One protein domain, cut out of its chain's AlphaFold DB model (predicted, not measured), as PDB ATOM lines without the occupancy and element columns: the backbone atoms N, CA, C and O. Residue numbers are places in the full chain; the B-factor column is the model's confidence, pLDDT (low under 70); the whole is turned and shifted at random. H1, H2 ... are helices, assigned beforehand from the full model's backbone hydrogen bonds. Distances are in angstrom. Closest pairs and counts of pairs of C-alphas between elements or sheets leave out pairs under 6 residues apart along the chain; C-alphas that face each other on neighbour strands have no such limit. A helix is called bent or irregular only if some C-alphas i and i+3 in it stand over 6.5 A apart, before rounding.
ATOM      1  N   GLY A   6      46.613  -6.053 -45.814       78.50
ATOM      2  CA  GLY A   6      45.450  -6.266 -46.690       78.50
ATOM      3  C   GLY A   6      45.456  -7.642 -47.367       78.50
ATOM      4  O   GLY A   6      44.584  -8.460 -47.083       78.50
ATOM      5  N   PRO A   7      46.478  -7.960 -48.181       84.50
ATOM      6  CA  PRO A   7      46.510  -9.219 -48.921       84.50
ATOM      7  C   PRO A   7      46.494 -10.485 -48.055       84.50
ATOM      8  O   PRO A   7      45.948 -11.502 -48.480       84.50
ATOM      9  N   VAL A   8      47.079 -10.444 -46.852       83.00
ATOM     10  CA  VAL A   8      47.069 -11.586 -45.921       83.00
ATOM     11  C   VAL A   8      45.676 -11.821 -45.348       83.00
ATOM     12  O   VAL A   8      45.214 -12.963 -45.316       83.00
ATOM     13  N   PHE A   9      44.978 -10.757 -44.941       83.19
ATOM     14  CA  PHE A   9      43.612 -10.876 -44.438       83.19
ATOM     15  C   PHE A   9      42.632 -11.330 -45.529       83.19
ATOM     16  O   PHE A   9      41.796 -12.201 -45.276       83.19
ATOM     17  N   ASP A  10      42.768 -10.798 -46.746       84.94
ATOM     18  CA  ASP A  10      41.927 -11.177 -47.884       84.94
ATOM     19  C   ASP A  10      42.121 -12.655 -48.252       84.94
ATOM     20  O   ASP A  10      41.145 -13.381 -48.457       84.94
ATOM     21  N   ARG A  11      43.373 -13.136 -48.261       85.06
ATOM     22  CA  ARG A  11      43.695 -14.552 -48.494       85.06
ATOM     23  C   ARG A  11      43.120 -15.450 -47.403       85.06
ATOM     24  O   ARG A  11      42.511 -16.467 -47.729       85.06
ATOM     25  N   PHE A  12      43.264 -15.065 -46.132       87.62
ATOM     26  CA  PHE A  12      42.661 -15.789 -45.012       87.62
ATOM     27  C   PHE A  12      41.142 -15.918 -45.187       87.62
ATOM     28  O   PHE A  12      40.615 -17.026 -45.122       87.62
ATOM     29  N   CYS A  13      40.444 -14.812 -45.472       85.19
ATOM     30  CA  CYS A  13      38.995 -14.818 -45.675       85.19
ATOM     31  C   CYS A  13      38.580 -15.676 -46.876       85.19
ATOM     32  O   CYS A  13      37.638 -16.458 -46.764       85.19
ATOM     33  N   ALA A  14      39.291 -15.567 -48.003       86.31
ATOM     34  CA  ALA A  14      39.003 -16.350 -49.200       86.31
ATOM     35  C   ALA A  14      39.172 -17.858 -48.954       86.31
ATOM     36  O   ALA A  14      38.310 -18.645 -49.340       86.31
ATOM     37  N   ASN A  15      40.246 -18.268 -48.276       85.31
ATOM     38  CA  ASN A  15      40.471 -19.670 -47.929       85.31
ATOM     39  C   ASN A  15      39.446 -20.178 -46.921       85.31
ATOM     40  O   ASN A  15      38.921 -21.271 -47.094       85.31
ATOM     41  N   LEU A  16      39.137 -19.382 -45.894       85.12
ATOM     42  CA  LEU A  16      38.128 -19.723 -44.900       85.12
ATOM     43  C   LEU A  16      36.769 -19.966 -45.569       85.12
ATOM     44  O   LEU A  16      36.140 -20.982 -45.306       85.12
ATOM     45  N   GLN A  17      36.349 -19.087 -46.484       85.94
ATOM     46  CA  GLN A  17      35.105 -19.253 -47.243       85.94
ATOM     47  C   GLN A  17      35.094 -20.532 -48.086       85.94
ATOM     48  O   GLN A  17      34.091 -21.238 -48.095       85.94
ATOM     49  N   ARG A  18      36.205 -20.853 -48.767       84.94
ATOM     50  CA  ARG A  18      36.324 -22.096 -49.549       84.94
ATOM     51  C   ARG A  18      36.258 -23.333 -48.662       84.94
ATOM     52  O   ARG A  18      35.474 -24.228 -48.936       84.94
ATOM     53  N   LEU A  19      37.033 -23.353 -47.579       82.44
ATOM     54  CA  LEU A  19      37.088 -24.473 -46.639       82.44
ATOM     55  C   LEU A  19      35.765 -24.666 -45.886       82.44
ATOM     56  O   LEU A  19      35.417 -25.782 -45.529       82.44
ATOM     57  N   MET A  20      34.998 -23.601 -45.654       82.06
ATOM     58  CA  MET A  20      33.673 -23.700 -45.036       82.06
ATOM     59  C   MET A  20      32.574 -24.169 -46.002       82.06
ATOM     60  O   MET A  20      31.449 -24.392 -45.544       82.06
ATOM     61  N   ALA A  21      32.863 -24.342 -47.297       79.38
ATOM     62  CA  ALA A  21      31.940 -24.999 -48.218       79.38
ATOM     63  C   ALA A  21      31.725 -26.466 -47.800       79.38
ATOM     64  O   ALA A  21      32.636 -27.119 -47.288       79.38
ATOM     65  N   ASP A  22      30.505 -26.972 -47.995       65.69
ATOM     66  CA  ASP A  22      29.984 -28.160 -47.301       65.69
ATOM     67  C   ASP A  22      30.827 -29.442 -47.435       65.69
ATOM     68  O   ASP A  22      30.811 -30.262 -46.524       65.69
ATOM     69  N   GLN A  23      31.620 -29.594 -48.500       60.59
ATOM     70  CA  GLN A  23      32.435 -30.795 -48.732       60.59
ATOM     71  C   GLN A  23      33.622 -30.943 -47.762       60.59
ATOM     72  O   GLN A  23      33.992 -32.061 -47.416       60.59
ATOM     73  N   THR A  24      34.201 -29.852 -47.252       64.50
ATOM     74  CA  THR A  24      35.369 -29.935 -46.348       64.50
ATOM     75  C   THR A  24      34.979 -30.223 -44.900       64.50
ATOM     76  O   THR A  24      35.785 -30.754 -44.134       64.50
ATOM     77  N   LYS A  25      33.743 -29.875 -44.511       64.62
ATOM     78  CA  LYS A  25      33.235 -30.041 -43.137       64.62
ATOM     79  C   LYS A  25      33.100 -31.507 -42.722       64.62
ATOM     80  O   LYS A  25      33.068 -31.794 -41.531       64.62
ATOM     81  N   GLU A  26      33.030 -32.427 -43.682       73.94
ATOM     82  CA  GLU A  26      33.022 -33.866 -43.399       73.94
ATOM     83  C   GLU A  26      34.400 -34.370 -42.934       73.94
ATOM     84  O   GLU A  26      34.475 -35.333 -42.174       73.94
ATOM     85  N   ALA A  27      35.484 -33.702 -43.346       75.19
ATOM     86  CA  ALA A  27      36.859 -34.115 -43.060       75.19
ATOM     87  C   ALA A  27      37.552 -33.268 -41.976       75.19
ATOM     88  O   ALA A  27      38.467 -33.760 -41.307       75.19
ATOM     89  N   LEU A  28      37.150 -32.003 -41.813       83.19
ATOM     90  CA  LEU A  28      37.776 -31.034 -40.912       83.19
ATOM     91  C   LEU A  28      36.732 -30.299 -40.066       83.19
ATOM     92  O   LEU A  28      35.736 -29.796 -40.583       83.19
ATOM     93  N   ASP A  29      37.004 -30.162 -38.767       87.19
ATOM     94  CA  ASP A  29      36.223 -29.259 -37.918       87.19
ATOM     95  C   ASP A  29      36.614 -27.782 -38.120       87.19
ATOM     96  O   ASP A  29      37.602 -27.441 -38.780       87.19
ATOM     97  N   ILE A  30      35.839 -26.879 -37.512       86.12
ATOM     98  CA  ILE A  30      36.036 -25.432 -37.651       86.12
ATOM     99  C   ILE A  30      37.406 -24.951 -37.153       86.12
ATOM    100  O   ILE A  30      37.933 -23.963 -37.668       86.12
ATOM    101  N   THR A  31      38.004 -25.633 -36.174       87.56
ATOM    102  CA  THR A  31      39.315 -25.256 -35.639       87.56
ATOM    103  C   THR A  31      40.415 -25.612 -36.635       87.56
ATOM    104  O   THR A  31      41.263 -24.770 -36.926       87.56
ATOM    105  N   HIS A  32      40.344 -26.789 -37.264       89.44
ATOM    106  CA  HIS A  32      41.263 -27.173 -38.336       89.44
ATOM    107  C   HIS A  32      41.122 -26.266 -39.556       89.44
ATOM    108  O   HIS A  32      42.127 -25.834 -40.115       89.44
ATOM    109  N   ILE A  33      39.891 -25.920 -39.941       89.19
ATOM    110  CA  ILE A  33      39.618 -24.992 -41.047       89.19
ATOM    111  C   ILE A  33      40.246 -23.614 -40.775       89.19
ATOM    112  O   ILE A  33      40.943 -23.062 -41.632       89.19
ATOM    113  N   ALA A  34      40.042 -23.065 -39.573       89.19
ATOM    114  CA  ALA A  34      40.616 -21.781 -39.173       89.19
ATOM    115  C   ALA A  34      42.150 -21.810 -39.190       89.19
ATOM    116  O   ALA A  34      42.787 -20.902 -39.734       89.19
ATOM    117  N   THR A  35      42.736 -22.867 -38.627       90.81
ATOM    118  CA  THR A  35      44.184 -23.082 -38.613       90.81
ATOM    119  C   THR A  35      44.719 -23.195 -40.036       90.81
ATOM    120  O   THR A  35      45.654 -22.481 -40.388       90.81
ATOM    121  N   ALA A  36      44.088 -23.990 -40.901       90.62
ATOM    122  CA  ALA A  36      44.505 -24.157 -42.286       90.62
ATOM    123  C   ALA A  36      44.538 -22.835 -43.062       90.62
ATOM    124  O   ALA A  36      45.542 -22.508 -43.699       90.62
ATOM    125  N   ALA A  37      43.470 -22.038 -42.956       89.88
ATOM    126  CA  ALA A  37      43.402 -20.730 -43.595       89.88
ATOM    127  C   ALA A  37      44.507 -19.784 -43.090       89.88
ATOM    128  O   ALA A  37      45.107 -19.059 -43.888       89.88
ATOM    129  N   MET A  38      44.804 -19.801 -41.784       92.38
ATOM    130  CA  MET A  38      45.868 -18.990 -41.184       92.38
ATOM    131  C   MET A  38      47.261 -19.429 -41.654       92.38
ATOM    132  O   MET A  38      48.089 -18.578 -41.989       92.38
ATOM    133  N   LEU A  39      47.535 -20.735 -41.691       91.81
ATOM    134  CA  LEU A  39      48.836 -21.273 -42.095       91.81
ATOM    135  C   LEU A  39      49.117 -21.025 -43.584       91.81
ATOM    136  O   LEU A  39      50.249 -20.695 -43.931       91.81
ATOM    137  N   ASP A  40      48.111 -21.117 -44.459       91.19
ATOM    138  CA  ASP A  40      48.262 -20.763 -45.880       91.19
ATOM    139  C   ASP A  40      48.495 -19.261 -46.074       91.19
ATOM    140  O   ASP A  40      49.402 -18.871 -46.808       91.19
ATOM    141  N   ALA A  41      47.743 -18.408 -45.369       89.81
ATOM    142  CA  ALA A  41      47.945 -16.960 -45.427       89.81
ATOM    143  C   ALA A  41      49.344 -16.559 -44.920       89.81
ATOM    144  O   ALA A  41      50.012 -15.718 -45.527       89.81
ATOM    145  N   THR A  42      49.816 -17.215 -43.853       91.12
ATOM    146  CA  THR A  42      51.182 -17.052 -43.337       91.12
ATOM    147  C   THR A  42      52.204 -17.449 -44.400       91.12
ATOM    148  O   THR A  42      53.138 -16.698 -44.682       91.12
ATOM    149  N   TRP A  43      52.024 -18.615 -45.022       92.00
ATOM    150  CA  TRP A  43      52.958 -19.140 -46.012       92.00
ATOM    151  C   TRP A  43      53.023 -18.298 -47.290       92.00
ATOM    152  O   TRP A  43      54.110 -17.988 -47.771       92.00
ATOM    153  N   GLU A  44      51.883 -17.849 -47.810       89.31
ATOM    154  CA  GLU A  44      51.819 -16.909 -48.931       89.31
ATOM    155  C   GLU A  44      52.581 -15.612 -48.620       89.31
ATOM    156  O   GLU A  44      53.355 -15.132 -49.451       89.31
ATOM    157  N   SER A  45      52.432 -15.068 -47.406       87.62
ATOM    158  CA  SER A  45      53.190 -13.884 -46.996       87.62
ATOM    159  C   SER A  45      54.697 -14.127 -46.987       87.62
ATOM    160  O   SER A  45      55.464 -13.226 -47.327       87.62
ATOM    161  N   VAL A  46      55.128 -15.322 -46.586       88.19
ATOM    162  CA  VAL A  46      56.537 -15.713 -46.587       88.19
ATOM    163  C   VAL A  46      57.050 -15.856 -48.023       88.19
ATOM    164  O   VAL A  46      58.080 -15.268 -48.354       88.19
ATOM    165  N   ARG A  47      56.317 -16.535 -48.914       87.88
ATOM    166  CA  ARG A  47      56.704 -16.704 -50.328       87.88
ATOM    167  C   ARG A  47      56.897 -15.375 -51.059       87.88
ATOM    168  O   ARG A  47      57.837 -15.233 -51.836       87.88
ATOM    169  N   ARG A  48      56.088 -14.358 -50.750       86.38
ATOM    170  CA  ARG A  48      56.227 -13.000 -51.320       86.38
ATOM    171  C   ARG A  48      57.540 -12.298 -50.982       86.38
ATOM    172  O   ARG A  48      57.891 -11.328 -51.645       86.38
ATOM    173  N   THR A  49      58.280 -12.786 -49.989       84.50
ATOM    174  CA  THR A  49      59.629 -12.288 -49.679       84.50
ATOM    175  C   THR A  49      60.715 -12.874 -50.589       84.50
ATOM    176  O   THR A  49      61.884 -12.531 -50.434       84.50
ATOM    177  N   GLY A  50      60.338 -13.719 -51.559       86.00
ATOM    178  CA  GLY A  50      61.247 -14.343 -52.523       86.00
ATOM    179  C   GLY A  50      61.877 -15.647 -52.033       86.00
ATOM    180  O   GLY A  50      62.895 -16.066 -52.573       86.00
ATOM    181  N   ILE A  51      61.308 -16.268 -50.995       85.19
ATOM    182  CA  ILE A  51      61.855 -17.492 -50.407       85.19
ATOM    183  C   ILE A  51      61.341 -18.716 -51.158       85.19
ATOM    184  O   ILE A  51      60.137 -18.870 -51.365       85.19
ATOM    185  N   ASP A  52      62.276 -19.578 -51.545       83.44
ATOM    186  CA  ASP A  52      62.016 -20.822 -52.254       83.44
ATOM    187  C   ASP A  52      61.611 -21.940 -51.277       83.44
ATOM    188  O   ASP A  52      62.289 -22.204 -50.283       83.44
ATOM    189  N   ALA A  53      60.497 -22.614 -51.571       80.25
ATOM    190  CA  ALA A  53      59.991 -23.754 -50.806       80.25
ATOM    191  C   ALA A  53      60.898 -24.993 -50.897       80.25
ATOM    192  O   ALA A  53      60.775 -25.917 -50.090       80.25
ATOM    193  N   SER A  54      61.769 -25.040 -51.905       81.88
ATOM    194  CA  SER A  54      62.737 -26.117 -52.112       81.88
ATOM    195  C   SER A  54      64.032 -25.928 -51.315       81.88
ATOM    196  O   SER A  54      64.861 -26.836 -51.276       81.88
ATOM    197  N   ASP A  55      64.200 -24.781 -50.648       84.19
ATOM    198  CA  ASP A  55      65.397 -24.461 -49.880       84.19
ATOM    199  C   ASP A  55      65.558 -25.415 -48.677       84.19
ATOM    200  O   ASP A  55      64.727 -25.400 -47.761       84.19
ATOM    201  N   PRO A  56      66.618 -26.242 -48.618       78.19
ATOM    202  CA  PRO A  56      66.814 -27.182 -47.512       78.19
ATOM    203  C   PRO A  56      67.039 -26.476 -46.164       78.19
ATOM    204  O   PRO A  56      66.754 -27.050 -45.113       78.19
ATOM    205  N   ASP A  57      67.480 -25.212 -46.182       85.19
ATOM    206  CA  ASP A  57      67.736 -24.401 -44.989       85.19
ATOM    207  C   ASP A  57      66.567 -23.467 -44.646       85.19
ATOM    208  O   ASP A  57      66.715 -22.542 -43.837       85.19
ATOM    209  N   ILE A  58      65.388 -23.684 -45.237       85.25
ATOM    210  CA  ILE A  58      64.208 -22.828 -45.058       85.25
ATOM    211  C   ILE A  58      63.877 -22.560 -43.579       85.25
ATOM    212  O   ILE A  58      63.536 -21.440 -43.197       85.25
ATOM    213  N   TYR A  59      64.076 -23.554 -42.710       84.69
ATOM    214  CA  TYR A  59      63.830 -23.452 -41.266       84.69
ATOM    215  C   TYR A  59      64.868 -22.645 -40.487       84.69
ATOM    216  O   TYR A  59      64.631 -22.282 -39.335       84.69
ATOM    217  N   GLN A  60      66.022 -22.371 -41.089       81.94
ATOM    218  CA  GLN A  60      67.040 -21.488 -40.525       81.94
ATOM    219  C   GLN A  60      66.875 -20.054 -41.039       81.94
ATOM    220  O   GLN A  60      67.146 -19.103 -40.308       81.94
ATOM    221  N   LYS A  61      66.416 -19.907 -42.288       82.81
ATOM    222  CA  LYS A  61      66.279 -18.622 -42.986       82.81
ATOM    223  C   LYS A  61      65.026 -17.848 -42.582       82.81
ATOM    224  O   LYS A  61      65.030 -16.617 -42.627       82.81
ATOM    225  N   ILE A  62      63.966 -18.547 -42.175       83.94
ATOM    226  CA  ILE A  62      62.669 -17.939 -41.867       83.94
ATOM    227  C   ILE A  62      62.379 -18.028 -40.381       83.94
ATOM    228  O   ILE A  62      62.329 -19.109 -39.794       83.94
ATOM    229  N   ASP A  63      62.068 -16.878 -39.790       85.50
ATOM    230  CA  ASP A  63      61.424 -16.845 -38.486       85.50
ATOM    231  C   ASP A  63      59.918 -17.092 -38.658       85.50
ATOM    232  O   ASP A  63      59.099 -16.166 -38.677       85.50
ATOM    233  N   PHE A  64      59.555 -18.363 -38.866       84.75
ATOM    234  CA  PHE A  64      58.162 -18.782 -39.049       84.75
ATOM    235  C   PHE A  64      57.291 -18.365 -37.868       84.75
ATOM    236  O   PHE A  64      56.148 -17.968 -38.066       84.75
ATOM    237  N   GLN A  65      57.875 -18.349 -36.670       84.56
ATOM    238  CA  GLN A  65      57.240 -17.844 -35.465       84.56
ATOM    239  C   GLN A  65      56.721 -16.415 -35.653       84.56
ATOM    240  O   GLN A  65      55.524 -16.147 -35.588       84.56
ATOM    241  N   LYS A  66      57.632 -15.504 -35.993       86.56
ATOM    242  CA  LYS A  66      57.306 -14.100 -36.232       86.56
ATOM    243  C   LYS A  66      56.276 -13.921 -37.350       86.56
ATOM    244  O   LYS A  66      55.452 -13.013 -37.284       86.56
ATOM    245  N   SER A  67      56.327 -14.772 -38.373       87.75
ATOM    246  CA  SER A  67      55.391 -14.728 -39.505       87.75
ATOM    247  C   SER A  67      53.972 -15.138 -39.090       87.75
ATOM    248  O   SER A  67      53.000 -14.498 -39.500       87.75
ATOM    249  N   ILE A  68      53.852 -16.158 -38.234       86.06
ATOM    250  CA  ILE A  68      52.581 -16.583 -37.638       86.06
ATOM    251  C   ILE A  68      52.033 -15.481 -36.727       86.06
ATOM    252  O   ILE A  68      50.871 -15.107 -36.868       86.06
ATOM    253  N   ASP A  69      52.855 -14.908 -35.844       87.25
ATOM    254  CA  ASP A  69      52.419 -13.855 -34.912       87.25
ATOM    255  C   ASP A  69      51.882 -12.623 -35.636       87.25
ATOM    256  O   ASP A  69      50.855 -12.053 -35.259       87.25
ATOM    257  N   GLU A  70      52.552 -12.233 -36.714       87.06
ATOM    258  CA  GLU A  70      52.126 -11.112 -37.534       87.06
ATOM    259  C   GLU A  70      50.823 -11.423 -38.285       87.06
ATOM    260  O   GLU A  70      49.909 -10.595 -38.306       87.06
ATOM    261  N   THR A  71      50.673 -12.641 -38.812       88.06
ATOM    262  CA  THR A  71      49.422 -13.093 -39.444       88.06
ATOM    263  C   THR A  71      48.268 -13.113 -38.437       88.06
ATOM    264  O   THR A  71      47.198 -12.567 -38.712       88.06
ATOM    265  N   LYS A  72      48.492 -13.642 -37.226       89.81
ATOM    266  CA  LYS A  72      47.531 -13.604 -36.110       89.81
ATOM    267  C   LYS A  72      47.123 -12.171 -35.785       89.81
ATOM    268  O   LYS A  72      45.931 -11.881 -35.683       89.81
ATOM    269  N   ARG A  73      48.097 -11.265 -35.642       90.88
ATOM    270  CA  ARG A  73      47.862  -9.843 -35.350       90.88
ATOM    271  C   ARG A  73      46.957  -9.211 -36.406       90.88
ATOM    272  O   ARG A  73      45.978  -8.563 -36.038       90.88
ATOM    273  N   VAL A  74      47.255  -9.425 -37.688       86.75
ATOM    274  CA  VAL A  74      46.453  -8.921 -38.813       86.75
ATOM    275  C   VAL A  74      45.030  -9.482 -38.762       86.75
ATOM    276  O   VAL A  74      44.071  -8.710 -38.755       86.75
ATOM    277  N   ILE A  75      44.861 -10.802 -38.637       87.00
ATOM    278  CA  ILE A  75      43.524 -11.413 -38.615       87.00
ATOM    279  C   ILE A  75      42.699 -10.920 -37.417       87.00
ATOM    280  O   ILE A  75      41.517 -10.597 -37.561       87.00
ATOM    281  N   LEU A  76      43.309 -10.803 -36.234       87.62
ATOM    282  CA  LEU A  76      42.620 -10.349 -35.023       87.62
ATOM    283  C   LEU A  76      42.212  -8.869 -35.095       87.62
ATOM    284  O   LEU A  76      41.097  -8.538 -34.679       87.62
ATOM    285  N   GLN A  77      43.054  -8.000 -35.669       88.69
ATOM    286  CA  GLN A  77      42.736  -6.582 -35.898       88.69
ATOM    287  C   GLN A  77      41.526  -6.391 -36.819       88.69
ATOM    288  O   GLN A  77      40.719  -5.492 -36.593       88.69
ATOM    289  N   HIS A  78      41.361  -7.272 -37.806       84.75
ATOM    290  CA  HIS A  78      40.249  -7.237 -38.758       84.75
ATOM    291  C   HIS A  78      39.108  -8.206 -38.398       84.75
ATOM    292  O   HIS A  78      38.165  -8.396 -39.167       84.75
ATOM    293  N   SER A  79      39.125  -8.795 -37.199       83.31
ATOM    294  CA  SER A  79      38.185  -9.857 -36.815       83.31
ATOM    295  C   SER A  79      36.717  -9.414 -36.705       83.31
ATOM    296  O   SER A  79      35.822 -10.257 -36.637       83.31
ATOM    297  N   SER A  80      36.436  -8.108 -36.682       82.50
ATOM    298  CA  SER A  80      35.076  -7.553 -36.797       82.50
ATOM    299  C   SER A  80      34.447  -7.813 -38.174       82.50
ATOM    300  O   SER A  80      33.222  -7.878 -38.293       82.50
ATOM    301  N   HIS A  81      35.266  -8.016 -39.210       79.94
ATOM    302  CA  HIS A  81      34.809  -8.386 -40.548       79.94
ATOM    303  C   HIS A  81      34.478  -9.881 -40.651       79.94
ATOM    304  O   HIS A  81      33.541 -10.236 -41.362       79.94
ATOM    305  N   LEU A  82      35.145 -10.744 -39.873       76.44
ATOM    306  CA  LEU A  82      34.858 -12.188 -39.842       76.44
ATOM    307  C   LEU A  82      33.421 -12.481 -39.406       76.44
ATOM    308  O   LEU A  82      32.744 -13.309 -40.007       76.44
ATOM    309  N   THR A  83      32.916 -11.737 -38.419       70.31
ATOM    310  CA  THR A  83      31.528 -11.851 -37.943       70.31
ATOM    311  C   THR A  83      30.478 -11.460 -38.982       70.31
ATOM    312  O   THR A  83      29.320 -11.810 -38.805       70.31
ATOM    313  N   ARG A  84      30.849 -10.736 -40.047       68.19
ATOM    314  CA  ARG A  84      29.930 -10.406 -41.151       68.19
ATOM    315  C   ARG A  84      29.924 -11.465 -42.256       68.19
ATOM    316  O   ARG A  84      28.974 -11.494 -43.026       68.19
ATOM    317  N   GLY A  85      30.984 -12.272 -42.353       62.84
ATOM    318  CA  GLY A  85      31.153 -13.294 -43.391       62.84
ATOM    319  C   GLY A  85      30.865 -14.726 -42.936       62.84
ATOM    320  O   GLY A  85      30.654 -15.582 -43.784       62.84
ATOM    321  N   CYS A  86      30.850 -14.997 -41.627       63.97
ATOM    322  CA  CYS A  86      30.428 -16.291 -41.088       63.97
ATOM    323  C   CYS A  86      28.912 -16.280 -40.875       63.97
ATOM    324  O   CYS A  86      28.404 -15.441 -40.132       63.97
ATOM    325  N   GLU A  87      28.202 -17.231 -41.480       66.25
ATOM    326  CA  GLU A  87      26.743 -17.366 -41.344       66.25
ATOM    327  C   GLU A  87      26.305 -17.668 -39.900       66.25
ATOM    328  O   GLU A  87      25.168 -17.388 -39.520       66.25
ATOM    329  N   ILE A  88      27.220 -18.180 -39.067       65.75
ATOM    330  CA  ILE A  88      26.952 -18.564 -37.683       65.75
ATOM    331  C   ILE A  88      27.916 -17.831 -36.739       65.75
ATOM    332  O   ILE A  88      29.138 -17.976 -36.803       65.75
ATOM    333  N   ALA A  89      27.365 -17.041 -35.813       70.44
ATOM    334  CA  ALA A  89      28.148 -16.263 -34.848       70.44
ATOM    335  C   ALA A  89      29.029 -17.131 -33.924       70.44
ATOM    336  O   ALA A  89      30.073 -16.664 -33.457       70.44
ATOM    337  N   SER A  90      28.638 -18.386 -33.667       76.25
ATOM    338  CA  SER A  90      29.442 -19.345 -32.895       76.25
ATOM    339  C   SER A  90      30.764 -19.671 -33.583       76.25
ATOM    340  O   SER A  90      31.798 -19.720 -32.917       76.25
ATOM    341  N   ASP A  91      30.752 -19.810 -34.908       82.81
ATOM    342  CA  ASP A  91      31.926 -20.209 -35.686       82.81
ATOM    343  C   ASP A  91      32.949 -19.081 -35.702       82.81
ATOM    344  O   ASP A  91      34.130 -19.305 -35.456       82.81
ATOM    345  N   ALA A  92      32.494 -17.834 -35.851       83.25
ATOM    346  CA  ALA A  92      33.365 -16.666 -35.756       83.25
ATOM    347  C   ALA A  92      34.084 -16.581 -34.395       83.25
ATOM    348  O   ALA A  92      35.249 -16.184 -34.333       83.25
ATOM    349  N   MET A  93      33.415 -16.952 -33.298       84.50
ATOM    350  CA  MET A  93      34.034 -16.984 -31.968       84.50
ATOM    351  C   MET A  93      35.020 -18.144 -31.813       84.50
ATOM    352  O   MET A  93      36.084 -17.943 -31.224       84.50
ATOM    353  N   ALA A  94      34.697 -19.322 -32.355       86.06
ATOM    354  CA  ALA A  94      35.602 -20.467 -32.387       86.06
ATOM    355  C   ALA A  94      36.872 -20.142 -33.189       86.06
ATOM    356  O   ALA A  94      37.966 -20.260 -32.650       86.06
ATOM    357  N   ILE A  95      36.732 -19.591 -34.401       86.06
ATOM    358  CA  ILE A  95      37.844 -19.150 -35.259       86.06
ATOM    359  C   ILE A  95      38.749 -18.158 -34.519       86.06
ATOM    360  O   ILE A  95      39.966 -18.335 -34.470       86.06
ATOM    361  N   LYS A  96      38.171 -17.114 -33.904       86.31
ATOM    362  CA  LYS A  96      38.950 -16.118 -33.144       86.31
ATOM    363  C   LYS A  96      39.715 -16.751 -31.991       86.31
ATOM    364  O   LYS A  96      40.859 -16.369 -31.752       86.31
ATOM    365  N   ARG A  97      39.082 -17.684 -31.275       87.88
ATOM    366  CA  ARG A  97      39.711 -18.419 -30.177       87.88
ATOM    367  C   ARG A  97      40.870 -19.264 -30.695       87.88
ATOM    368  O   ARG A  97      41.975 -19.078 -30.213       87.88
ATOM    369  N   THR A  98      40.652 -20.080 -31.724       86.50
ATOM    370  CA  THR A  98      41.692 -20.911 -32.347       86.50
ATOM    371  C   THR A  98      42.898 -20.083 -32.781       86.50
ATOM    372  O   THR A  98      44.024 -20.405 -32.423       86.50
ATOM    373  N   ILE A  99      42.685 -18.963 -33.478       86.06
ATOM    374  CA  ILE A  99      43.783 -18.087 -33.917       86.06
ATOM    375  C   ILE A  99      44.522 -17.494 -32.718       86.06
ATOM    376  O   ILE A  99      45.752 -17.469 -32.696       86.06
ATOM    377  N   LYS A 100      43.789 -16.999 -31.714       87.44
ATOM    378  CA  LYS A 100      44.379 -16.411 -30.509       87.44
ATOM    379  C   LYS A 100      45.225 -17.436 -29.754       87.44
ATOM    380  O   LYS A 100      46.371 -17.126 -29.419       87.44
ATOM    381  N   ASP A 101      44.676 -18.625 -29.556       85.12
ATOM    382  CA  ASP A 101      45.216 -19.667 -28.689       85.12
ATOM    383  C   ASP A 101      46.226 -20.571 -29.409       85.12
ATOM    384  O   ASP A 101      46.878 -21.369 -28.748       85.12
ATOM    385  N   PHE A 102      46.412 -20.415 -30.730       82.81
ATOM    386  CA  PHE A 102      47.445 -21.127 -31.484       82.81
ATOM    387  C   PHE A 102      48.820 -20.925 -30.829       82.81
ATOM    388  O   PHE A 102      49.392 -19.820 -30.885       82.81
ATOM    389  N   ASP A 103      49.308 -21.991 -30.192       73.81
ATOM    390  CA  ASP A 103      50.591 -22.013 -29.511       73.81
ATOM    391  C   ASP A 103      51.714 -22.190 -30.523       73.81
ATOM    392  O   ASP A 103      51.658 -22.970 -31.473       73.81
ATOM    393  N   HIS A 104      52.740 -21.396 -30.303       71.06
ATOM    394  CA  HIS A 104      53.806 -21.158 -31.238       71.06
ATOM    395  C   HIS A 104      55.178 -21.351 -30.579       71.06
ATOM    396  O   HIS A 104      56.185 -21.464 -31.274       71.06
ATOM    397  N   ALA A 105      55.230 -21.519 -29.248       69.44
ATOM    398  CA  ALA A 105      56.470 -21.675 -28.486       69.44
ATOM    399  C   ALA A 105      57.395 -22.784 -29.025       69.44
ATOM    400  O   ALA A 105      58.608 -22.716 -28.839       69.44
ATOM    401  N   THR A 106      56.846 -23.761 -29.754       80.00
ATOM    402  CA  THR A 106      57.571 -24.910 -30.302       80.00
ATOM    403  C   THR A 106      57.691 -24.920 -31.830       80.00
ATOM    404  O   THR A 106      58.275 -25.860 -32.366       80.00
ATOM    405  N   VAL A 107      57.202 -23.910 -32.570       86.31
ATOM    406  CA  VAL A 107      57.195 -23.937 -34.054       86.31
ATOM    407  C   VAL A 107      58.608 -24.085 -34.606       86.31
ATOM    408  O   VAL A 107      58.886 -24.985 -35.398       86.31
ATOM    409  N   ARG A 108      59.529 -23.229 -34.154       86.25
ATOM    410  CA  ARG A 108      60.927 -23.247 -34.603       86.25
ATOM    411  C   ARG A 108      61.601 -24.585 -34.300       86.25
ATOM    412  O   ARG A 108      62.269 -25.140 -35.171       86.25
ATOM    413  N   ASP A 109      61.426 -25.091 -33.085       88.12
ATOM    414  CA  ASP A 109      62.078 -26.322 -32.639       88.12
ATOM    415  C   ASP A 109      61.483 -27.552 -33.326       88.12
ATOM    416  O   ASP A 109      62.231 -28.428 -33.752       88.12
ATOM    417  N   THR A 110      60.167 -27.575 -33.548       90.50
ATOM    418  CA  THR A 110      59.476 -28.628 -34.305       90.50
ATOM    419  C   THR A 110      59.968 -28.684 -35.746       90.50
ATOM    420  O   THR A 110      60.322 -29.755 -36.229       90.50
ATOM    421  N   LEU A 111      60.054 -27.540 -36.432       91.00
ATOM    422  CA  LEU A 111      60.524 -27.488 -37.817       91.00
ATOM    423  C   LEU A 111      62.005 -27.876 -37.942       91.00
ATOM    424  O   LEU A 111      62.376 -28.639 -38.834       91.00
ATOM    425  N   ARG A 112      62.858 -27.434 -37.009       89.62
ATOM    426  CA  ARG A 112      64.257 -27.896 -36.934       89.62
ATOM    427  C   ARG A 112      64.341 -29.398 -36.687       89.62
ATOM    428  O   ARG A 112      65.114 -30.080 -37.346       89.62
ATOM    429  N   SER A 113      63.527 -29.912 -35.770       90.88
ATOM    430  CA  SER A 113      63.437 -31.339 -35.463       90.88
ATOM    431  C   SER A 113      63.009 -32.150 -36.692       90.88
ATOM    432  O   SER A 113      63.628 -33.165 -37.012       90.88
ATOM    433  N   LEU A 114      62.032 -31.653 -37.454       90.69
ATOM    434  CA  LEU A 114      61.564 -32.254 -38.699       90.69
ATOM    435  C   LEU A 114      62.669 -32.303 -39.772       90.69
ATOM    436  O   LEU A 114      62.815 -33.304 -40.475       90.69
ATOM    437  N   ALA A 115      63.501 -31.261 -39.855       90.25
ATOM    438  CA  ALA A 115      64.667 -31.227 -40.744       90.25
ATOM    439  C   ALA A 115      65.662 -32.363 -40.458       90.25
ATOM    440  O   ALA A 115      66.328 -32.846 -41.369       90.25
ATOM    441  N   THR A 116      65.731 -32.823 -39.204       91.00
ATOM    442  CA  THR A 116      66.626 -33.914 -38.787       91.00
ATOM    443  C   THR A 116      66.070 -35.319 -39.014       91.00
ATOM    444  O   THR A 116      66.780 -36.287 -38.749       91.00
ATOM    445  N   LEU A 117      64.835 -35.464 -39.514       88.75
ATOM    446  CA  LEU A 117      64.288 -36.760 -39.937       88.75
ATOM    447  C   LEU A 117      64.935 -37.223 -41.252       88.75
ATOM    448  O   LEU A 117      64.270 -37.337 -42.275       88.75
ATOM    449  N   ASP A 118      66.241 -37.459 -41.234       84.06
ATOM    450  CA  ASP A 118      67.034 -37.824 -42.408       84.06
ATOM    451  C   ASP A 118      67.333 -39.325 -42.435       84.06
ATOM    452  O   ASP A 118      68.472 -39.782 -42.383       84.06
ATOM    453  N   MET A 119      66.268 -40.122 -42.399       83.38
ATOM    454  CA  MET A 119      66.353 -41.579 -42.444       83.38
ATOM    455  C   MET A 119      65.149 -42.158 -43.180       83.38
ATOM    456  O   MET A 119      64.084 -41.536 -43.145       83.38
ATOM    457  N   PRO A 120      65.266 -43.351 -43.793       85.69
ATOM    458  CA  PRO A 120      64.149 -43.984 -44.478       85.69
ATOM    459  C   PRO A 120      62.884 -44.042 -43.602       85.69
ATOM    460  O   PRO A 120      62.970 -44.495 -42.452       85.69
ATOM    461  N   PRO A 121      61.716 -43.609 -44.119       84.94
ATOM    462  CA  PRO A 121      61.456 -43.241 -45.522       84.94
ATOM    463  C   PRO A 121      61.656 -41.752 -45.897       84.94
ATOM    464  O   PRO A 121      61.353 -41.360 -47.022       84.94
ATOM    465  N   PHE A 122      62.090 -40.897 -44.971       88.31
ATOM    466  CA  PHE A 122      62.142 -39.439 -45.147       88.31
ATOM    467  C   PHE A 122      63.404 -38.906 -45.832       88.31
ATOM    468  O   PHE A 122      63.443 -37.735 -46.216       88.31
ATOM    469  N   ASP A 123      64.412 -39.751 -46.015       88.25
ATOM    470  CA  ASP A 123      65.633 -39.460 -46.778       88.25
ATOM    471  C   ASP A 123      65.339 -39.048 -48.234       88.25
ATOM    472  O   ASP A 123      66.095 -38.300 -48.845       88.25
ATOM    473  N   THR A 124      64.195 -39.477 -48.768       88.75
ATOM    474  CA  THR A 124      63.711 -39.136 -50.119       88.75
ATOM    475  C   THR A 124      62.583 -38.101 -50.138       88.75
ATOM    476  O   THR A 124      62.157 -37.675 -51.209       88.75
ATOM    477  N   VAL A 125      62.083 -37.680 -48.973       91.38
ATOM    478  CA  VAL A 125      60.989 -36.709 -48.861       91.38
ATOM    479  C   VAL A 125      61.583 -35.313 -48.650       91.38
ATOM    480  O   VAL A 125      62.317 -35.123 -47.672       91.38
ATOM    481  N   PRO A 126      61.250 -34.316 -49.499       90.56
ATOM    482  CA  PRO A 126      61.681 -32.938 -49.294       90.56
ATOM    483  C   PRO A 126      61.368 -32.469 -47.876       90.56
ATOM    484  O   PRO A 126      60.270 -32.706 -47.372       90.56
ATOM    485  N   VAL A 127      62.317 -31.780 -47.242       88.31
ATOM    486  CA  VAL A 127      62.220 -31.343 -45.839       88.31
ATOM    487  C   VAL A 127      60.898 -30.615 -45.551       88.31
ATOM    488  O   VAL A 127      60.245 -30.905 -44.552       88.31
ATOM    489  N   THR A 128      60.446 -29.765 -46.478       88.06
ATOM    490  CA  THR A 128      59.180 -29.020 -46.386       88.06
ATOM    491  C   THR A 128      57.920 -29.882 -46.451       88.06
ATOM    492  O   THR A 128      56.874 -29.456 -45.972       88.06
ATOM    493  N   LYS A 129      58.011 -31.106 -46.980       91.44
ATOM    494  CA  LYS A 129      56.898 -32.059 -47.106       91.44
ATOM    495  C   LYS A 129      56.875 -33.123 -46.014       91.44
ATOM    496  O   LYS A 129      55.852 -33.779 -45.846       91.44
ATOM    497  N   ARG A 130      57.958 -33.305 -45.247       92.31
ATOM    498  CA  ARG A 130      58.053 -34.370 -44.226       92.31
ATOM    499  C   ARG A 130      56.910 -34.311 -43.209       92.31
ATOM    500  O   ARG A 130      56.403 -35.346 -42.793       92.31
ATOM    501  N   GLY A 131      56.454 -33.106 -42.866       91.88
ATOM    502  CA  GLY A 131      55.346 -32.895 -41.935       91.88
ATOM    503  C   GLY A 131      53.984 -33.380 -42.442       91.88
ATOM    504  O   GLY A 131      53.104 -33.660 -41.634       91.88
ATOM    505  N   LEU A 132      53.815 -33.539 -43.759       93.06
ATOM    506  CA  LEU A 132      52.583 -34.054 -44.366       93.06
ATOM    507  C   LEU A 132      52.381 -35.546 -44.083       93.06
ATOM    508  O   LEU A 132      51.247 -36.002 -44.047       93.06
ATOM    509  N   ALA A 133      53.451 -36.296 -43.794       93.44
ATOM    510  CA  ALA A 133      53.350 -37.697 -43.375       93.44
ATOM    511  C   ALA A 133      52.704 -37.872 -41.983       93.44
ATOM    512  O   ALA A 133      52.498 -38.996 -41.533       93.44
ATOM    513  N   CYS A 134      52.410 -36.767 -41.290       92.38
ATOM    514  CA  CYS A 134      51.703 -36.733 -40.012       92.38
ATOM    515  C   CYS A 134      50.206 -36.393 -40.167       92.38
ATOM    516  O   CYS A 134      49.530 -36.208 -39.155       92.38
ATOM    517  N   ILE A 135      49.707 -36.246 -41.401       90.44
ATOM    518  CA  ILE A 135      48.342 -35.811 -41.727       90.44
ATOM    519  C   ILE A 135      47.692 -36.872 -42.611       90.44
ATOM    520  O   ILE A 135      48.272 -37.268 -43.617       90.44
ATOM    521  N   ASP A 136      46.480 -37.300 -42.267       89.88
ATOM    522  CA  ASP A 136      45.753 -38.314 -43.039       89.88
ATOM    523  C   ASP A 136      45.547 -37.890 -44.505       89.88
ATOM    524  O   ASP A 136      45.264 -36.719 -44.792       89.88
ATOM    525  N   ALA A 137      45.636 -38.838 -45.446       91.25
ATOM    526  CA  ALA A 137      45.599 -38.496 -46.870       91.25
ATOM    527  C   ALA A 137      44.249 -37.898 -47.310       91.25
ATOM    528  O   ALA A 137      44.233 -37.031 -48.183       91.25
ATOM    529  N   LEU A 138      43.132 -38.293 -46.682       90.50
ATOM    530  CA  LEU A 138      41.810 -37.709 -46.945       90.50
ATOM    531  C   LEU A 138      41.774 -36.223 -46.575       90.50
ATOM    532  O   LEU A 138      41.222 -35.411 -47.312       90.50
ATOM    533  N   LYS A 139      42.398 -35.854 -45.451       89.56
ATOM    534  CA  LYS A 139      42.453 -34.461 -44.995       89.56
ATOM    535  C   LYS A 139      43.337 -33.619 -45.912       89.56
ATOM    536  O   LYS A 139      42.965 -32.500 -46.245       89.56
ATOM    537  N   LEU A 140      44.466 -34.167 -46.370       89.56
ATOM    538  CA  LEU A 140      45.304 -33.513 -47.381       89.56
ATOM    539  C   LEU A 140      44.544 -33.295 -48.696       89.56
ATOM    540  O   LEU A 140      44.574 -32.191 -49.231       89.56
ATOM    541  N   ALA A 141      43.823 -34.311 -49.180       88.75
ATOM    542  CA  ALA A 141      43.018 -34.203 -50.394       88.75
ATOM    543  C   ALA A 141      41.927 -33.126 -50.266       88.75
ATOM    544  O   ALA A 141      41.823 -32.264 -51.134       88.75
ATOM    545  N   ALA A 142      41.191 -33.102 -49.149       87.62
ATOM    546  CA  ALA A 142      40.156 -32.096 -48.899       87.62
ATOM    547  C   ALA A 142      40.718 -30.659 -48.885       87.62
ATOM    548  O   ALA A 142      40.107 -29.732 -49.419       87.62
ATOM    549  N   LEU A 143      41.907 -30.464 -48.305       86.88
ATOM    550  CA  LEU A 143      42.595 -29.169 -48.306       86.88
ATOM    551  C   LEU A 143      43.022 -28.736 -49.719       86.88
ATOM    552  O   LEU A 143      42.874 -27.562 -50.074       86.88
ATOM    553  N   GLU A 144      43.523 -29.672 -50.526       87.25
ATOM    554  CA  GLU A 144      43.931 -29.433 -51.915       87.25
ATOM    555  C   GLU A 144      42.742 -29.084 -52.816       87.25
ATOM    556  O   GLU A 144      42.824 -28.136 -53.599       87.25
ATOM    557  N   GLU A 145      41.620 -29.792 -52.675       87.31
ATOM    558  CA  GLU A 145      40.377 -29.524 -53.412       87.31
ATOM    559  C   GLU A 145      39.827 -28.118 -53.130       87.31
ATOM    560  O   GLU A 145      39.264 -27.471 -54.015       87.31
ATOM    561  N   CYS A 146      40.082 -27.584 -51.933       82.31
ATOM    562  CA  CYS A 146      39.737 -26.210 -51.558       82.31
ATOM    563  C   CYS A 146      40.714 -25.147 -52.095       82.31
ATOM    564  O   CYS A 146      40.546 -23.949 -51.833       82.31
ATOM    565  N   GLY A 147      41.742 -25.559 -52.843       83.50
ATOM    566  CA  GLY A 147      42.760 -24.676 -53.407       83.50
ATOM    567  C   GLY A 147      43.722 -24.106 -52.366       83.50
ATOM    568  O   GLY A 147      44.273 -23.024 -52.588       83.50
ATOM    569  N   VAL A 148      43.897 -24.789 -51.230       82.94
ATOM    570  CA  VAL A 148      44.888 -24.418 -50.215       82.94
ATOM    571  C   VAL A 148      46.196 -25.148 -50.510       82.94
ATOM    572  O   VAL A 148      46.221 -26.373 -50.626       82.94
ATOM    573  N   ASP A 149      47.299 -24.409 -50.652       82.50
ATOM    574  CA  ASP A 149      48.578 -24.991 -51.069       82.50
ATOM    575  C   ASP A 149      49.317 -25.581 -49.867       82.50
ATOM    576  O   ASP A 149      50.222 -24.971 -49.302       82.50
ATOM    577  N   PHE A 150      48.920 -26.785 -49.460       83.38
ATOM    578  CA  PHE A 150      49.583 -27.514 -48.379       83.38
ATOM    579  C   PHE A 150      50.823 -28.286 -48.831       83.38
ATOM    580  O   PHE A 150      51.710 -28.538 -48.018       83.38
ATOM    581  N   ARG A 151      50.935 -28.631 -50.120       83.81
ATOM    582  CA  ARG A 151      52.074 -29.413 -50.627       83.81
ATOM    583  C   ARG A 151      53.385 -28.646 -50.596       83.81
ATOM    584  O   ARG A 151      54.435 -29.275 -50.480       83.81
ATOM    585  N   SER A 152      53.337 -27.324 -50.743       85.56
ATOM    586  CA  SER A 152      54.518 -26.470 -50.620       85.56
ATOM    587  C   SER A 152      54.666 -25.844 -49.231       85.56
ATOM    588  O   SER A 152      55.706 -25.256 -48.948       85.56
ATOM    589  N   ASN A 153      53.644 -25.948 -48.372       89.56
ATOM    590  CA  ASN A 153      53.593 -25.240 -47.100       89.56
ATOM    591  C   ASN A 153      54.242 -26.051 -45.970       89.56
ATOM    592  O   ASN A 153      53.627 -26.984 -45.446       89.56
ATOM    593  N   PRO A 154      55.432 -25.659 -45.492       89.62
ATOM    594  CA  PRO A 154      56.096 -26.389 -44.422       89.62
ATOM    595  C   PRO A 154      55.394 -26.273 -43.062       89.62
ATOM    596  O   PRO A 154      55.733 -27.005 -42.134       89.62
ATOM    597  N   LEU A 155      54.440 -25.350 -42.917       91.19
ATOM    598  CA  LEU A 155      53.654 -25.185 -41.698       91.19
ATOM    599  C   LEU A 155      52.492 -26.178 -41.606       91.19
ATOM    600  O   LEU A 155      51.830 -26.232 -40.575       91.19
ATOM    601  N   ALA A 156      52.259 -26.981 -42.647       91.00
ATOM    602  CA  ALA A 156      51.171 -27.946 -42.714       91.00
ATOM    603  C   ALA A 156      51.050 -28.847 -41.478       91.00
ATOM    604  O   ALA A 156      49.946 -29.112 -41.012       91.00
ATOM    605  N   ILE A 157      52.186 -29.270 -40.912       91.31
ATOM    606  CA  ILE A 157      52.245 -30.134 -39.724       91.31
ATOM    607  C   ILE A 157      51.501 -29.553 -38.511       91.31
ATOM    608  O   ILE A 157      51.053 -30.299 -37.645       91.31
ATOM    609  N   PHE A 158      51.330 -28.229 -38.456       91.56
ATOM    610  CA  PHE A 158      50.632 -27.555 -37.369       91.56
ATOM    611  C   PHE A 158      49.109 -27.500 -37.549       91.56
ATOM    612  O   PHE A 158      48.438 -26.868 -36.737       91.56
ATOM    613  N   LEU A 159      48.547 -28.159 -38.570       88.50
ATOM    614  CA  LEU A 159      47.101 -28.209 -38.809       88.50
ATOM    615  C   LEU A 159      46.314 -28.652 -37.565       88.50
ATOM    616  O   LEU A 159      45.288 -28.055 -37.249       88.50
ATOM    617  N   PHE A 160      46.828 -29.655 -36.850       82.25
ATOM    618  CA  PHE A 160      46.237 -30.215 -35.625       82.25
ATOM    619  C   PHE A 160      46.844 -29.634 -34.341       82.25
ATOM    620  O   PHE A 160      46.601 -30.143 -33.254       82.25
ATOM    621  N   ASN A 161      47.637 -28.563 -34.428       79.19
ATOM    622  CA  ASN A 161      48.293 -27.955 -33.264       79.19
ATOM    623  C   ASN A 161      47.338 -27.063 -32.449       79.19
ATOM    624  O   ASN A 161      47.762 -26.071 -31.859       79.19
ATOM    625  N   ALA A 162      46.044 -27.404 -32.437       66.69
ATOM    626  CA  ALA A 162      45.112 -26.929 -31.419       66.69
ATOM    627  C   ALA A 162      45.585 -27.369 -30.021       66.69
ATOM    628  O   ALA A 162      45.398 -26.634 -29.052       66.69
ATOM    629  N   ASP A 163      46.279 -28.509 -29.957       69.56
ATOM    630  CA  ASP A 163      46.940 -29.010 -28.760       69.56
ATOM    631  C   ASP A 163      48.419 -28.619 -28.796       69.56
ATOM    632  O   ASP A 163      49.163 -28.987 -29.715       69.56
TER     633      ASP A 163
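What this domain is: This is residues 6 to 163 of the 384 residues of the protein "Fido domain-containing protein" of Herbaspirillum sp. K2R10-39 (UniProt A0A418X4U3). The longest helix, H2, runs through the middle of a helical body, with H1, H4 and H6 packed round it at crossing angles and the short H10 packed on it as well. At one end of the long axis H5 and H6 form a small hairpin; towards the other end lie H3, H7 and H8, and H9 lies to one side beyond the end of H1. The printed part has 158 residues, with ten named helices, H1 to H10 in chain order, and no named strand; helices hold 101 of the 158 printed residues, and the class is all helix. The whole is compact, with a radius of gyration of the C-alphas of 15.1 A, and elongated in outline, spanning 47 by 30 by 27 A.

How they stand to each other: H1, residues 6 to 19, and H2, residues 30 to 47, form a helical hairpin: they touch at a steep tilt of 39 degrees, opposite ways, with the closest C-alphas, those of Phe 12 and Ala 37, 5.2 A apart. H4, residues 64 to 77, touches H2 at a steep tilt of 63 degrees, closest at C-alphas 42 and 71, 5.8 A. H5, residues 79 to 85, and H6, residues 89 to 101, form a helical hairpin, closest at C-alphas 83 and 92, 5.6 A. H6 touches H2 at a steep tilt of 54 degrees, closest at C-alphas 34 and 95, 5.5 A. H7, residues 107 to 115, touches H3, residues 58 to 61, closest at C-alphas 59 and 112, 6.2 A. H8, residues 127 to 134, touches H7, about perpendicular at 82 degrees, closest at C-alphas 115 and 127, 5.7 A. H9, residues 137 to 145, touches no helix but is close to H1 without clearly touching it, closest at C-alphas 19 and 143, 7.4 A. H10, residues 156 to 160, touches H2, closest at C-alphas 35 and 159, 5.9 A, and H8, closest at C-alphas 131 and 157, 4.7 A. In H1, H2, H4, H6, H7 and H9 every O i to N i+4 pair is within hydrogen-bond range; H5 has 1 of 3, with 3 of 4 O i to N i+3 pairs, H8 0 of 4, with 4 of 5, and H10 0 of 1, with 1 of 2, while H3 is too short for such a pair.

Where its parts are: H1 begins at C-alpha 6, (45.450, -6.266, -46.690), and is 20.0 A long; H2 is 25.8 A, H4 19.9 A and H6 18.5 A. H10 ends at C-alpha 160, (46.237, -30.215, -35.625). H8 and H10 are irregular: C-alphas 128 and 131 are 7.0 A apart, and C-alphas 157 and 160 are 7.3 A.

The domain as a whole: The two C-alphas farthest apart, those of Arg 84 and Pro 120, are 48.1 A apart. The printed part has no cut; the link from H7 to H8, 11 residues, is long. Mean pLDDT of the printed part is 84.5; residues 22 to 25, 84 to 88, 105 and 162 to 163 are under 70.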